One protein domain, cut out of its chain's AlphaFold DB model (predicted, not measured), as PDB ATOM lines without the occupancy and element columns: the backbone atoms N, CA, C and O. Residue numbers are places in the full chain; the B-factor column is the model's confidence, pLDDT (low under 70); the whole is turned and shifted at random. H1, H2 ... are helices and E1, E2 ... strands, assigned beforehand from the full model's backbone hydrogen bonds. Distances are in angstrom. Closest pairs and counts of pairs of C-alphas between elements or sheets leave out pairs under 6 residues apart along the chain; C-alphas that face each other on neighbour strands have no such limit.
ATOM      1  N   LYS A 367     -32.965  43.888 -62.094       93.94
ATOM      2  CA  LYS A 367     -34.242  44.050 -62.793       93.94
ATOM      3  C   LYS A 367     -35.351  43.275 -62.099       93.94
ATOM      4  O   LYS A 367     -35.101  42.230 -61.507       93.94
ATOM      5  N   ILE A 368     -36.572  43.804 -62.153       90.62
ATOM      6  CA  ILE A 368     -37.726  43.197 -61.475       90.62
ATOM      7  C   ILE A 368     -38.023  41.787 -62.009       90.62
ATOM      8  O   ILE A 368     -38.318  40.885 -61.230       90.62
ATOM      9  N   ASP A 369     -37.913  41.582 -63.318       89.00
ATOM     10  CA  ASP A 369     -38.132  40.291 -63.984       89.00
ATOM     11  C   ASP A 369     -37.068  39.232 -63.646       89.00
ATOM     12  O   ASP A 369     -37.280  38.044 -63.874       89.00
ATOM     13  N   GLU A 370     -35.952  39.638 -63.043       90.06
ATOM     14  CA  GLU A 370     -34.905  38.742 -62.559       90.06
ATOM     15  C   GLU A 370     -35.093  38.357 -61.079       90.06
ATOM     16  O   GLU A 370     -34.287  37.584 -60.546       90.06
ATOM     17  N   PHE A 371     -36.093  38.910 -60.375       87.81
ATOM     18  CA  PHE A 371     -36.287  38.674 -58.940       87.81
ATOM     19  C   PHE A 371     -36.514  37.186 -58.639       87.81
ATOM     20  O   PHE A 371     -37.443  36.549 -59.128       87.81
ATOM     21  N   GLY A 372     -35.663  36.643 -57.775       85.00
ATOM     22  CA  GLY A 372     -35.855  35.367 -57.105       85.00
ATOM     23  C   GLY A 372     -36.534  35.552 -55.744       85.00
ATOM     24  O   GLY A 372     -36.781  36.676 -55.310       85.00
ATOM     25  N   PRO A 373     -36.782  34.458 -55.006       79.00
ATOM     26  CA  PRO A 373     -37.587  34.496 -53.784       79.00
ATOM     27  C   PRO A 373     -36.971  35.403 -52.708       79.00
ATOM     28  O   PRO A 373     -37.685  36.089 -51.984       79.00
ATOM     29  N   ASN A 374     -35.641  35.472 -52.640       85.44
ATOM     30  CA  ASN A 374     -34.932  36.296 -51.661       85.44
ATOM     31  C   ASN A 374     -34.928  37.792 -52.007       85.44
ATOM     32  O   ASN A 374     -34.662  38.605 -51.129       85.44
ATOM     33  N   ASP A 375     -35.234  38.169 -53.251       90.75
ATOM     34  CA  ASP A 375     -35.274  39.577 -53.667       90.75
ATOM     35  C   ASP A 375     -36.561  40.277 -53.187       90.75
ATOM     36  O   ASP A 375     -36.599  41.500 -53.016       90.75
ATOM     37  N   TYR A 376     -37.601  39.492 -52.882       92.19
ATOM     38  CA  TYR A 376     -38.874  39.973 -52.343       92.19
ATOM     39  C   TYR A 376     -38.808  40.359 -50.862       92.19
ATOM     40  O   TYR A 376     -39.743  40.984 -50.364       92.19
ATOM     41  N   ILE A 377     -37.726  40.039 -50.142       93.38
ATOM     42  CA  ILE A 377     -37.584  40.358 -48.717       93.38
ATOM     43  C   ILE A 377     -36.254  41.043 -48.407       93.38
ATOM     44  O   ILE A 377     -35.178  40.612 -48.806       93.38
ATOM     45  N   ARG A 378     -36.321  42.131 -47.639       92.56
ATOM     46  CA  ARG A 378     -35.153  42.875 -47.150       92.56
ATOM     47  C   ARG A 378     -35.230  43.027 -45.641       92.56
ATOM     48  O   ARG A 378     -36.315  43.136 -45.081       92.56
ATOM     49  N   TYR A 379     -34.081  43.084 -44.974       93.19
ATOM     50  CA  TYR A 379     -34.010  43.222 -43.519       93.19
ATOM     51  C   TYR A 379     -33.335  44.533 -43.127       93.19
ATOM     52  O   TYR A 379     -32.247  44.846 -43.608       93.19
ATOM     53  N   HIS A 380     -33.954  45.280 -42.214       92.06
ATOM     54  CA  HIS A 380     -33.387  46.491 -41.631       92.06
ATOM     55  C   HIS A 380     -33.582  46.475 -40.112       92.06
ATOM     56  O   HIS A 380     -34.679  46.705 -39.605       92.06
ATOM     57  N   GLY A 381     -32.516  46.157 -39.373       90.94
ATOM     58  CA  GLY A 381     -32.591  45.979 -37.922       90.94
ATOM     59  C   GLY A 381     -33.546  44.845 -37.536       90.94
ATOM     60  O   GLY A 381     -33.319  43.694 -37.898       90.94
ATOM     61  N   ASN A 382     -34.600  45.182 -36.792       94.06
ATOM     62  CA  ASN A 382     -35.676  44.278 -36.375       94.06
ATOM     63  C   ASN A 382     -36.902  44.326 -37.308       94.06
ATOM     64  O   ASN A 382     -37.981  43.890 -36.910       94.06
ATOM     65  N   THR A 383     -36.766  44.872 -38.515       95.94
ATOM     66  CA  THR A 383     -37.862  44.982 -39.484       95.94
ATOM     67  C   THR A 383     -37.556  44.160 -40.729       95.94
ATOM     68  O   THR A 383     -36.475  44.286 -41.309       95.94
ATOM     69  N   ALA A 384     -38.514  43.338 -41.152       95.69
ATOM     70  CA  ALA A 384     -38.543  42.751 -42.485       95.69
ATOM     71  C   ALA A 384     -39.411  43.626 -43.397       95.69
ATOM     72  O   ALA A 384     -40.507  44.028 -43.019       95.69
ATOM     73  N   ILE A 385     -38.918  43.936 -44.588       95.00
ATOM     74  CA  ILE A 385     -39.645  44.656 -45.631       95.00
ATOM     75  C   ILE A 385     -39.909  43.649 -46.741       95.00
ATOM     76  O   ILE A 385     -38.966  43.217 -47.406       95.00
ATOM     77  N   VAL A 386     -41.169  43.264 -46.909       94.38
ATOM     78  CA  VAL A 386     -41.617  42.348 -47.956       94.38
ATOM     79  C   VAL A 386     -42.214  43.170 -49.083       94.38
ATOM     80  O   VAL A 386     -43.171  43.902 -48.863       94.38
ATOM     81  N   THR A 387     -41.655  43.074 -50.282       92.62
ATOM     82  CA  THR A 387     -42.214  43.716 -51.472       92.62
ATOM     83  C   THR A 387     -43.104  42.714 -52.197       92.62
ATOM     84  O   THR A 387     -42.694  41.580 -52.399       92.62
ATOM     85  N   THR A 388     -44.295  43.127 -52.624       90.94
ATOM     86  CA  THR A 388     -45.138  42.338 -53.542       90.94
ATOM     87  C   THR A 388     -45.427  43.174 -54.778       90.94
ATOM     88  O   THR A 388     -45.853  44.321 -54.652       90.94
ATOM     89  N   LEU A 389     -45.182  42.616 -55.960       91.44
ATOM     90  CA  LEU A 389     -45.261  43.343 -57.233       91.44
ATOM     91  C   LEU A 389     -46.615  43.181 -57.946       91.44
ATOM     92  O   LEU A 389     -46.908  43.912 -58.890       91.44
ATOM     93  N   GLY A 390     -47.445  42.269 -57.452       92.62
ATOM     94  CA  GLY A 390     -48.792  41.975 -57.917       92.62
ATOM     95  C   GLY A 390     -49.449  40.961 -56.984       92.62
ATOM     96  O   GLY A 390     -48.802  40.459 -56.059       92.62
ATOM     97  N   PHE A 391     -50.728  40.694 -57.222       94.06
ATOM     98  CA  PHE A 391     -51.490  39.637 -56.564       94.06
ATOM     99  C   PHE A 391     -51.909  38.604 -57.605       94.06
ATOM    100  O   PHE A 391     -52.796  38.855 -58.409       94.06
ATOM    101  N   GLU A 392     -51.275  37.445 -57.592       92.31
ATOM    102  CA  GLU A 392     -51.458  36.399 -58.595       92.31
ATOM    103  C   GLU A 392     -52.099  35.164 -57.955       92.31
ATOM    104  O   GLU A 392     -51.811  34.841 -56.793       92.31
ATOM    105  N   ASP A 393     -52.972  34.505 -58.717       91.38
ATOM    106  CA  ASP A 393     -53.520  33.185 -58.406       91.38
ATOM    107  C   ASP A 393     -52.822  32.148 -59.287       91.38
ATOM    108  O   ASP A 393     -52.853  32.243 -60.515       91.38
ATOM    109  N   GLY A 394     -52.220  31.137 -58.661       90.50
ATOM    110  CA  GLY A 394     -51.688  29.996 -59.400       90.50
ATOM    111  C   GLY A 394     -52.813  29.078 -59.878       90.50
ATOM    112  O   GLY A 394     -53.849  28.929 -59.221       90.50
ATOM    113  N   THR A 395     -52.603  28.396 -61.000       91.38
ATOM    114  CA  THR A 395     -53.473  27.285 -61.410       91.38
ATOM    115  C   THR A 395     -53.399  26.136 -60.403       91.38
ATOM    116  O   THR A 395     -52.404  25.982 -59.687       91.38
ATOM    117  N   LYS A 396     -54.422  25.268 -60.381       90.00
ATOM    118  CA  LYS A 396     -54.450  24.078 -59.505       90.00
ATOM    119  C   LYS A 396     -53.195  23.197 -59.640       90.00
ATOM    120  O   LYS A 396     -52.688  22.691 -58.641       90.00
ATOM    121  N   ASP A 397     -52.652  23.074 -60.850       90.75
ATOM    122  CA  ASP A 397     -51.436  22.296 -61.119       90.75
ATOM    123  C   ASP A 397     -50.148  23.001 -60.661       90.75
ATOM    124  O   ASP A 397     -49.189  22.342 -60.246       90.75
ATOM    125  N   GLU A 398     -50.095  24.334 -60.732       93.12
ATOM    126  CA  GLU A 398     -48.957  25.121 -60.241       93.12
ATOM    127  C   GLU A 398     -48.896  25.112 -58.711       93.12
ATOM    128  O   GLU A 398     -47.819  24.912 -58.145       93.12
ATOM    129  N   ILE A 399     -50.041  25.253 -58.034       90.94
ATOM    130  CA  ILE A 399     -50.097  25.251 -56.562       90.94
ATOM    131  C   ILE A 399     -49.853  23.859 -55.964       90.94
ATOM    132  O   ILE A 399     -49.315  23.757 -54.862       90.94
ATOM    133  N   ALA A 400     -50.180  22.781 -56.689       89.38
ATOM    134  CA  ALA A 400     -49.921  21.407 -56.247       89.38
ATOM    135  C   ALA A 400     -48.417  21.096 -56.107       89.38
ATOM    136  O   ALA A 400     -48.028  20.173 -55.389       89.38
ATOM    137  N   LYS A 401     -47.550  21.875 -56.764       89.50
ATOM    138  CA  LYS A 401     -46.089  21.774 -56.652       89.50
ATOM    139  C   LYS A 401     -45.598  22.667 -55.513       89.50
ATOM    140  O   LYS A 401     -45.057  23.743 -55.748       89.50
ATOM    141  N   GLU A 402     -45.775  22.229 -54.264       76.62
ATOM    142  CA  GLU A 402     -45.567  23.071 -53.066       76.62
ATOM    143  C   GLU A 402     -44.219  23.821 -53.006       76.62
ATOM    144  O   GLU A 402     -44.146  24.937 -52.488       76.62
ATOM    145  N   ASN A 403     -43.136  23.235 -53.527       83.00
ATOM    146  CA  ASN A 403     -41.802  23.847 -53.541       83.00
ATOM    147  C   ASN A 403     -41.635  24.959 -54.596       83.00
ATOM    148  O   ASN A 403     -40.684  25.741 -54.514       83.00
ATOM    149  N   GLU A 404     -42.544  25.043 -55.565       88.75
ATOM    150  CA  GLU A 404     -42.533  26.021 -56.655       88.75
ATOM    151  C   GLU A 404     -43.768  26.926 -56.678       88.75
ATOM    152  O   GLU A 404     -43.725  27.960 -57.338       88.75
ATOM    153  N   ALA A 405     -44.818  26.605 -55.914       91.19
ATOM    154  CA  ALA A 405     -46.073  27.358 -55.859       91.19
ATOM    155  C   ALA A 405     -45.871  28.866 -55.611       91.19
ATOM    156  O   ALA A 405     -46.581  29.693 -56.174       91.19
ATOM    157  N   TRP A 406     -44.845  29.242 -54.837       90.31
ATOM    158  CA  TRP A 406     -44.489  30.642 -54.575       90.31
ATOM    159  C   TRP A 406     -44.158  31.459 -55.836       90.31
ATOM    160  O   TRP A 406     -44.216  32.684 -55.788       90.31
ATOM    161  N   LYS A 407     -43.791  30.809 -56.948       88.94
ATOM    162  CA  LYS A 407     -43.495  31.468 -58.230       88.94
ATOM    163  C   LYS A 407     -44.762  31.919 -58.963       88.94
ATOM    164  O   LYS A 407     -44.674  32.801 -59.808       88.94
ATOM    165  N   HIS A 408     -45.896  31.289 -58.660       91.00
ATOM    166  CA  HIS A 408     -47.140  31.415 -59.421       91.00
ATOM    167  C   HIS A 408     -48.280  32.012 -58.589       91.00
ATOM    168  O   HIS A 408     -49.220  32.558 -59.151       91.00
ATOM    169  N   ASP A 409     -48.199  31.940 -57.257       92.81
ATOM    170  CA  ASP A 409     -49.263  32.378 -56.358       92.81
ATOM    171  C   ASP A 409     -48.713  33.223 -55.196       92.81
ATOM    172  O   ASP A 409     -47.788  32.827 -54.470       92.81
ATOM    173  N   THR A 410     -49.293  34.411 -55.000       92.88
ATOM    174  CA  THR A 410     -48.795  35.378 -54.009       92.88
ATOM    175  C   THR A 410     -49.036  34.930 -52.567       92.88
ATOM    176  O   THR A 410     -48.221  35.239 -51.694       92.88
ATOM    177  N   TYR A 411     -50.087  34.156 -52.283       92.00
ATOM    178  CA  TYR A 411     -50.297  33.590 -50.948       92.00
ATOM    179  C   TYR A 411     -49.174  32.606 -50.592       92.00
ATOM    180  O   TYR A 411     -48.593  32.680 -49.502       92.00
ATOM    181  N   PHE A 412     -48.787  31.734 -51.527       91.94
ATOM    182  CA  PHE A 412     -47.671  30.808 -51.312       91.94
ATOM    183  C   PHE A 412     -46.313  31.517 -51.252       91.94
ATOM    184  O   PHE A 412     -45.470  31.120 -50.441       91.94
ATOM    185  N   LEU A 413     -46.113  32.601 -52.015       92.81
ATOM    186  CA  LEU A 413     -44.955  33.486 -51.846       92.81
ATOM    187  C   LEU A 413     -44.885  34.027 -50.424       92.81
ATOM    188  O   LEU A 413     -43.852  33.911 -49.765       92.81
ATOM    189  N   MET A 414     -45.992  34.550 -49.905       92.69
ATOM    190  CA  MET A 414     -46.003  35.106 -48.561       92.69
ATOM    191  C   MET A 414     -45.711  34.059 -47.491       92.69
ATOM    192  O   MET A 414     -44.884  34.305 -46.611       92.69
ATOM    193  N   ARG A 415     -46.284  32.854 -47.600       91.31
ATOM    194  CA  ARG A 415     -45.937  31.739 -46.703       91.31
ATOM    195  C   ARG A 415     -44.458  31.373 -46.773       91.31
ATOM    196  O   ARG A 415     -43.850  31.096 -45.740       91.31
ATOM    197  N   HIS A 416     -43.880  31.363 -47.972       91.88
ATOM    198  CA  HIS A 416     -42.456  31.108 -48.160       91.88
ATOM    199  C   HIS A 416     -41.604  32.158 -47.430       91.88
ATOM    200  O   HIS A 416     -40.710  31.797 -46.666       91.88
ATOM    201  N   LEU A 417     -41.927  33.444 -47.581       93.19
ATOM    202  CA  LEU A 417     -41.204  34.540 -46.931       93.19
ATOM    203  C   LEU A 417     -41.375  34.541 -45.403       93.19
ATOM    204  O   LEU A 417     -40.404  34.775 -44.685       93.19
ATOM    205  N   MET A 418     -42.565  34.215 -44.886       92.50
ATOM    206  CA  MET A 418     -42.789  34.099 -43.437       92.50
ATOM    207  C   MET A 418     -41.939  32.984 -42.816       92.50
ATOM    208  O   MET A 418     -41.310  33.199 -41.779       92.50
ATOM    209  N   LYS A 419     -41.808  31.833 -43.494       91.94
ATOM    210  CA  LYS A 419     -40.889  30.765 -43.062       91.94
ATOM    211  C   LYS A 419     -39.437  31.250 -43.002       91.94
ATOM    212  O   LYS A 419     -38.738  30.951 -42.035       91.94
ATOM    213  N   GLN A 420     -38.988  32.051 -43.976       92.19
ATOM    214  CA  GLN A 420     -37.637  32.628 -43.937       92.19
ATOM    215  C   GLN A 420     -37.431  33.555 -42.725       92.19
ATOM    216  O   GLN A 420     -36.373  33.513 -42.087       92.19
ATOM    217  N   ILE A 421     -38.435  34.370 -42.377       94.12
ATOM    218  CA  ILE A 421     -38.393  35.236 -41.189       94.12
ATOM    219  C   ILE A 421     -38.318  34.394 -39.911       94.12
ATOM    220  O   ILE A 421     -37.488  34.675 -39.044       94.12
ATOM    221  N   GLU A 422     -39.125  33.338 -39.794       93.94
ATOM    222  CA  GLU A 422     -39.081  32.432 -38.641       93.94
ATOM    223  C   GLU A 422     -37.709  31.770 -38.473       93.94
ATOM    224  O   GLU A 422     -37.158  31.731 -37.368       93.94
ATOM    225  N   GLU A 423     -37.129  31.259 -39.560       93.75
ATOM    226  CA  GLU A 423     -35.793  30.660 -39.548       93.75
ATOM    227  C   GLU A 423     -34.721  31.672 -39.142       93.75
ATOM    228  O   GLU A 423     -33.831  31.359 -38.342       93.75
ATOM    229  N   ARG A 424     -34.815  32.907 -39.647       92.75
ATOM    230  CA  ARG A 424     -33.939  34.010 -39.236       92.75
ATOM    231  C   ARG A 424     -34.094  34.319 -37.749       92.75
ATOM    232  O   ARG A 424     -33.082  34.458 -37.066       92.75
ATOM    233  N   ASN A 425     -35.320  34.380 -37.234       94.81
ATOM    234  CA  ASN A 425     -35.600  34.651 -35.823       94.81
ATOM    235  C   ASN A 425     -35.059  33.545 -34.908       94.81
ATOM    236  O   ASN A 425     -34.466  33.843 -33.870       94.81
ATOM    237  N   LYS A 426     -35.166  32.271 -35.314       94.50
ATOM    238  CA  LYS A 426     -34.529  31.143 -34.609       94.50
ATOM    239  C   LYS A 426     -33.005  31.313 -34.550       94.50
ATOM    240  O   LYS A 426     -32.415  31.170 -33.480       94.50
ATOM    241  N   LYS A 427     -32.369  31.678 -35.670       92.44
ATOM    242  CA  LYS A 427     -30.919  31.956 -35.727       92.44
ATOM    243  C   LYS A 427     -30.526  33.152 -34.854       92.44
ATOM    244  O   LYS A 427     -29.529  33.060 -34.143       92.44
ATOM    245  N   ALA A 428     -31.309  34.231 -34.867       90.81
ATOM    246  CA  ALA A 428     -31.083  35.420 -34.045       90.81
ATOM    247  C   ALA A 428     -31.095  35.082 -32.547       90.81
ATOM    248  O   ALA A 428     -30.142  35.400 -31.843       90.81
ATOM    249  N   LYS A 429     -32.106  34.334 -32.084       89.56
ATOM    250  CA  LYS A 429     -32.213  33.885 -30.682       89.56
ATOM    251  C   LYS A 429     -31.033  33.021 -30.246       89.56
ATOM    252  O   LYS A 429     -30.559  33.148 -29.121       89.56
ATOM    253  N   ASN A 430     -30.550  32.143 -31.122       88.12
ATOM    254  CA  ASN A 430     -29.377  31.321 -30.822       88.12
ATOM    255  C   ASN A 430     -28.100  32.171 -30.744       88.12
ATOM    256  O   ASN A 430     -27.330  32.024 -29.802       88.12
ATOM    257  N   LYS A 431     -27.911  33.112 -31.677       85.88
ATOM    258  CA  LYS A 431     -26.755  34.024 -31.686       85.88
ATOM    259  C   LYS A 431     -26.738  34.981 -30.498       85.88
ATOM    260  O   LYS A 431     -25.673  35.243 -29.950       85.88
ATOM    261  N   GLU A 432     -27.906  35.431 -30.053       84.69
ATOM    262  CA  GLU A 432     -28.037  36.253 -28.852       84.69
ATOM    263  C   GLU A 432     -27.609  35.487 -27.592       84.69
ATOM    264  O   GLU A 432     -26.881  36.036 -26.765       84.69
ATOM    265  N   LYS A 433     -27.964  34.195 -27.476       83.81
ATOM    266  CA  LYS A 433     -27.478  33.315 -26.393       83.81
ATOM    267  C   LYS A 433     -25.957  33.128 -26.420       83.81
ATOM    268  O   LYS A 433     -25.353  32.963 -25.366       83.81
ATOM    269  N   GLU A 434     -25.347  33.180 -27.602       86.06
ATOM    270  CA  GLU A 434     -23.889  33.150 -27.810       86.06
ATOM    271  C   GLU A 434     -23.217  34.525 -27.586       86.06
ATOM    272  O   GLU A 434     -22.006  34.653 -27.747       86.06
ATOM    273  N   GLY A 435     -23.977  35.570 -27.224       79.25
ATOM    274  CA  GLY A 435     -23.470  36.925 -26.979       79.25
ATOM    275  C   GLY A 435     -23.320  37.810 -28.226       79.25
ATOM    276  O   GLY A 435     -22.893  38.959 -28.102       79.25
ATOM    277  N   ASN A 436     -23.698  37.332 -29.418       76.00
ATOM    278  CA  ASN A 436     -23.668  38.111 -30.659       76.00
ATOM    279  C   ASN A 436     -24.999  38.859 -30.873       76.00
ATOM    280  O   ASN A 436     -26.058  38.245 -30.990       76.00
ATOM    281  N   LYS A 437     -24.939  40.197 -30.955       74.38
ATOM    282  CA  LYS A 437     -26.108  41.090 -31.104       74.38
ATOM    283  C   LYS A 437     -26.288  41.691 -32.505       74.38
ATOM    284  O   LYS A 437     -27.148  42.555 -32.689       74.38
ATOM    285  N   GLU A 438     -25.484  41.285 -33.486       80.88
ATOM    286  CA  GLU A 438     -25.569  41.811 -34.856       80.88
ATOM    287  C   GLU A 438     -26.823  41.304 -35.579       80.88
ATOM    288  O   GLU A 438     -27.491  42.056 -36.291       80.88
ATOM    289  N   LEU A 439     -27.192  40.039 -35.350       85.88
ATOM    290  CA  LEU A 439     -28.407  39.444 -35.895       85.88
ATOM    291  C   LEU A 439     -29.576  39.644 -34.923       85.88
ATOM    292  O   LEU A 439     -29.677  38.955 -33.914       85.88
ATOM    293  N   LYS A 440     -30.475  40.577 -35.244       88.12
ATOM    294  CA  LYS A 440     -31.659  40.872 -34.427       88.12
ATOM    295  C   LYS A 440     -32.868  40.048 -34.857       88.12
ATOM    296  O   LYS A 440     -33.085  39.833 -36.050       88.12
ATOM    297  N   GLU A 441     -33.670  39.644 -33.876       93.69
ATOM    298  CA  GLU A 441     -35.013  39.114 -34.111       93.69
ATOM    299  C   GLU A 441     -35.883  40.178 -34.799       93.69
ATOM    300  O   GLU A 441     -35.879  41.355 -34.421       93.69
ATOM    301  N   ILE A 442     -36.624  39.753 -35.816       95.50
ATOM    302  CA  ILE A 442     -37.609  40.560 -36.522       95.50
ATOM    303  C   ILE A 442     -38.861  40.687 -35.658       95.50
ATOM    304  O   ILE A 442     -39.445  39.687 -35.250       95.50
ATOM    305  N   LYS A 443     -39.256  41.935 -35.407       94.38
ATOM    306  CA  LYS A 443     -40.431  42.329 -34.620       94.38
ATOM    307  C   LYS A 443     -41.498  43.036 -35.454       94.38
ATOM    308  O   LYS A 443     -42.626  43.140 -35.001       94.38
ATOM    309  N   ASN A 444     -41.134  43.540 -36.633       95.00
ATOM    310  CA  ASN A 444     -42.039  44.273 -37.512       95.00
ATOM    311  C   ASN A 444     -41.941  43.735 -38.937       95.00
ATOM    312  O   ASN A 444     -40.841  43.436 -39.413       95.00
ATOM    313  N   ILE A 445     -43.075  43.693 -39.629       93.81
ATOM    314  CA  ILE A 445     -43.142  43.413 -41.061       93.81
ATOM    315  C   ILE A 445     -43.772  44.624 -41.741       93.81
ATOM    316  O   ILE A 445     -44.828  45.096 -41.334       93.81
ATOM    317  N   VAL A 446     -43.098  45.141 -42.763       95.19
ATOM    318  CA  VAL A 446     -43.624  46.174 -43.654       95.19
ATOM    319  C   VAL A 446     -43.936  45.511 -44.980       95.19
ATOM    320  O   VAL A 446     -43.033  44.970 -45.618       95.19
ATOM    321  N   LEU A 447     -45.197  45.574 -45.395       93.88
ATOM    322  CA  LEU A 447     -45.607  45.143 -46.722       93.88
ATOM    323  C   LEU A 447     -45.533  46.329 -47.693       93.88
ATOM    324  O   LEU A 447     -46.290  47.291 -47.588       93.88
ATOM    325  N   ASP A 448     -44.581  46.271 -48.614       93.19
ATOM    326  CA  ASP A 448     -44.307  47.286 -49.624       93.19
ATOM    327  C   ASP A 448     -45.090  46.983 -50.908       93.19
ATOM    328  O   ASP A 448     -44.744  46.088 -51.685       93.19
ATOM    329  N   LEU A 449     -46.154  47.764 -51.111       93.44
ATOM    330  CA  LEU A 449     -47.039  47.710 -52.275       93.44
ATOM    331  C   LEU A 449     -46.740  48.812 -53.304       93.44
ATOM    332  O   LEU A 449     -47.539  49.028 -54.209       93.44
ATOM    333  N   SER A 450     -45.617  49.533 -53.189       90.50
ATOM    334  CA  SER A 450     -45.379  50.766 -53.963       90.50
ATOM    335  C   SER A 450     -45.385  50.554 -55.481       90.50
ATOM    336  O   SER A 450     -45.732  51.457 -56.238       90.50
ATOM    337  N   LEU A 451     -44.989  49.359 -55.924       91.75
ATOM    338  CA  LEU A 451     -44.988  48.942 -57.326       91.75
ATOM    339  C   LEU A 451     -46.087  47.931 -57.670       91.75
ATOM    340  O   LEU A 451     -46.146  47.480 -58.813       91.75
ATOM    341  N   ASN A 452     -46.946  47.580 -56.711       92.44
ATOM    342  CA  ASN A 452     -48.011  46.614 -56.930       92.44
ATOM    343  C   ASN A 452     -49.058  47.204 -57.890       92.44
ATOM    344  O   ASN A 452     -49.665  48.239 -57.617       92.44
ATOM    345  N   GLY A 453     -49.238  46.555 -59.042       87.75
ATOM    346  CA  GLY A 453     -50.180  46.985 -60.080       87.75
ATOM    347  C   GLY A 453     -51.620  46.504 -59.887       87.75
ATOM    348  O   GLY A 453     -52.455  46.790 -60.744       87.75
ATOM    349  N   GLY A 454     -51.902  45.770 -58.810       90.94
ATOM    350  CA  GLY A 454     -53.142  45.035 -58.586       90.94
ATOM    351  C   GLY A 454     -52.983  43.546 -58.899       90.94
ATOM    352  O   GLY A 454     -51.928  42.960 -58.660       90.94
ATOM    353  N   GLY A 455     -54.053  42.947 -59.417       90.25
ATOM    354  CA  GLY A 455     -54.153  41.518 -59.699       90.25
ATOM    355  C   GLY A 455     -55.429  40.937 -59.093       90.25
ATOM    356  O   GLY A 455     -56.437  41.637 -58.971       90.25
ATOM    357  N   SER A 456     -55.381  39.673 -58.695       89.56
ATOM    358  CA  SER A 456     -56.466  38.991 -58.004       89.56
ATOM    359  C   SER A 456     -56.758  39.611 -56.638       89.56
ATOM    360  O   SER A 456     -55.927  39.625 -55.725       89.56
ATOM    361  N   VAL A 457     -57.997  40.081 -56.477       88.44
ATOM    362  CA  VAL A 457     -58.521  40.551 -55.189       88.44
ATOM    363  C   VAL A 457     -58.545  39.410 -54.172       88.44
ATOM    364  O   VAL A 457     -58.224  39.624 -53.005       88.44
ATOM    365  N   ASN A 458     -58.857  38.187 -54.604       88.00
ATOM    366  CA  ASN A 458     -58.883  37.036 -53.713       88.00
ATOM    367  C   ASN A 458     -57.474  36.702 -53.203       88.00
ATOM    368  O   ASN A 458     -57.287  36.536 -51.997       88.00
ATOM    369  N   SER A 459     -56.458  36.710 -54.075       91.00
ATOM    370  CA  SER A 459     -55.048  36.566 -53.676       91.00
ATOM    371  C   SER A 459     -54.624  37.637 -52.663       91.00
ATOM    372  O   SER A 459     -54.054  37.309 -51.619       91.00
ATOM    373  N   MET A 460     -55.000  38.904 -52.882       92.56
ATOM    374  CA  MET A 460     -54.763  39.989 -51.917       92.56
ATOM    375  C   MET A 460     -55.383  39.695 -50.543       92.56
ATOM    376  O   MET A 460     -54.713  39.845 -49.518       92.56
ATOM    377  N   VAL A 461     -56.643  39.253 -50.501       89.44
ATOM    378  CA  VAL A 461     -57.332  38.920 -49.242       89.44
ATOM    379  C   VAL A 461     -56.644  37.750 -48.532       89.44
ATOM    380  O   VAL A 461     -56.416  37.828 -47.322       89.44
ATOM    381  N   ARG A 462     -56.251  36.698 -49.267       90.50
ATOM    382  CA  ARG A 462     -55.504  35.550 -48.716       90.50
ATOM    383  C   ARG A 462     -54.179  35.996 -48.096       90.50
ATOM    384  O   ARG A 462     -53.840  35.563 -46.998       90.50
ATOM    385  N   VAL A 463     -53.455  36.900 -48.759       90.62
ATOM    386  CA  VAL A 463     -52.200  37.475 -48.254       90.62
ATOM    387  C   VAL A 463     -52.414  38.265 -46.966       90.62
ATOM    388  O   VAL A 463     -51.659  38.078 -46.016       90.62
ATOM    389  N   PHE A 464     -53.424  39.133 -46.893       86.56
ATOM    390  CA  PHE A 464     -53.637  39.952 -45.695       86.56
ATOM    391  C   PHE A 464     -54.130  39.139 -44.497       86.56
ATOM    392  O   PHE A 464     -53.725  39.427 -43.374       86.56
ATOM    393  N   ARG A 465     -54.899  38.067 -44.722       82.44
ATOM    394  CA  ARG A 465     -55.316  37.151 -43.647       82.44
ATOM    395  C   ARG A 465     -54.180  36.318 -43.050       82.44
ATOM    396  O   ARG A 465     -54.338  35.800 -41.951       82.44
ATOM    397  N   LEU A 466     -53.023  36.206 -43.712       77.38
ATOM    398  CA  LEU A 466     -51.846  35.561 -43.108       77.38
ATOM    399  C   LEU A 466     -51.301  36.322 -41.890       77.38
ATOM    400  O   LEU A 466     -50.549  35.740 -41.117       77.38
ATOM    401  N   TYR A 467     -51.659  37.598 -41.721       59.72
ATOM    402  CA  TYR A 467     -51.130  38.459 -40.662       59.72
ATOM    403  C   TYR A 467     -52.017  38.544 -39.411       59.72
ATOM    404  O   TYR A 467     -51.607  39.183 -38.447       59.72
TER     405      TYR A 467
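What this domain is: This is residues 367 to 467 of the 469 residues of an uncharacterized protein of Mycoplasma auris (UniProt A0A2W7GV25). One long helix, H3, makes the length of the domain, and a small sheet of three strands lies alongside part of it, with H4 packed beside the helix's first turns. The short helix H2 lies away from the sheet at one end of the long axis, and the short helix H1 leads straight into the first strand. The printed part has 101 residues with four named helices and three named strands, in the order H1 E1 E2 H2 H3 E3 H4; the sheet is mixed, in the order E1 E2 E3, and the class is mixed, helices and strands. The whole is only just compact, close to loose, with a radius of gyration of the C-alphas of 14.8 A, and its elongated outline spans 46 by 29 by 28 A.

How they stand to each other: The sheet has E2, residues 383 to 387, as its inner strand, and E1, residues 377 to 380, and E3, residues 444 to 448, as edge strands. E1 and E2 are an antiparallel hairpin at 151 degrees, with N 378 and O 385 within hydrogen-bond range at 2.9 A. E2 and E3 are parallel at 21 degrees, with N 386 and O 446 within hydrogen-bond range at 2.8 A. H3, residues 410 to 433, only grazes the sheet, with its residues 414 to 421; the closest C-alphas of E1 and H3, those of Ile 377 and Leu 417, are 7.1 A apart. H1, residues 373 to 376, also only grazes the sheet, with residues 374 to 376, and is close to H3 but not clearly touching: the closest C-alphas, those of Pro 373 and Leu 413, are 7.7 A apart. H4, residues 457 to 465, touches H3 at residues 410 to 414 of H3 alone, the same way at a shallow tilt of 21 degrees; the closest C-alphas, those of Tyr 411 and Val 463, are 5.1 A apart. H2, residues 396 to 399, is not on the sheet, is apart from H4, and is only just apart from H3, the closest C-alphas being 8.0 A apart. E2, H2, H3 and E3 form a strand-helix-strand unit, two parallel neighbour strands with helices between them, whose crossover is right-handed. In H3 and H4 every O i to N i+4 pair is within hydrogen-bond range; H1 and H2 are too short for such a pair.

Where its parts are: H1 begins at C-alpha 373, (-37.587, 34.496, -53.784). From first to last C-alpha, E2 measures 12.8 A, E3 12.7 A and E1 10.3 A. H3 measures 34.9 A from first to last C-alpha: C-alpha 410 is at (-48.795, 35.378, -54.009), and C-alpha 433 is at (-27.478, 33.315, -26.393). H4 measures 12.5 A and ends at C-alpha 465, (-55.316, 37.151, -43.647).

The domain as a whole: The two C-alphas farthest apart are those of Lys 396 and Gly 435, at 46.7 A. The printed part has no cut, and no link is long. The mean pLDDT of the printed part is 89.9, and residue 467 is the one printed residue under 70.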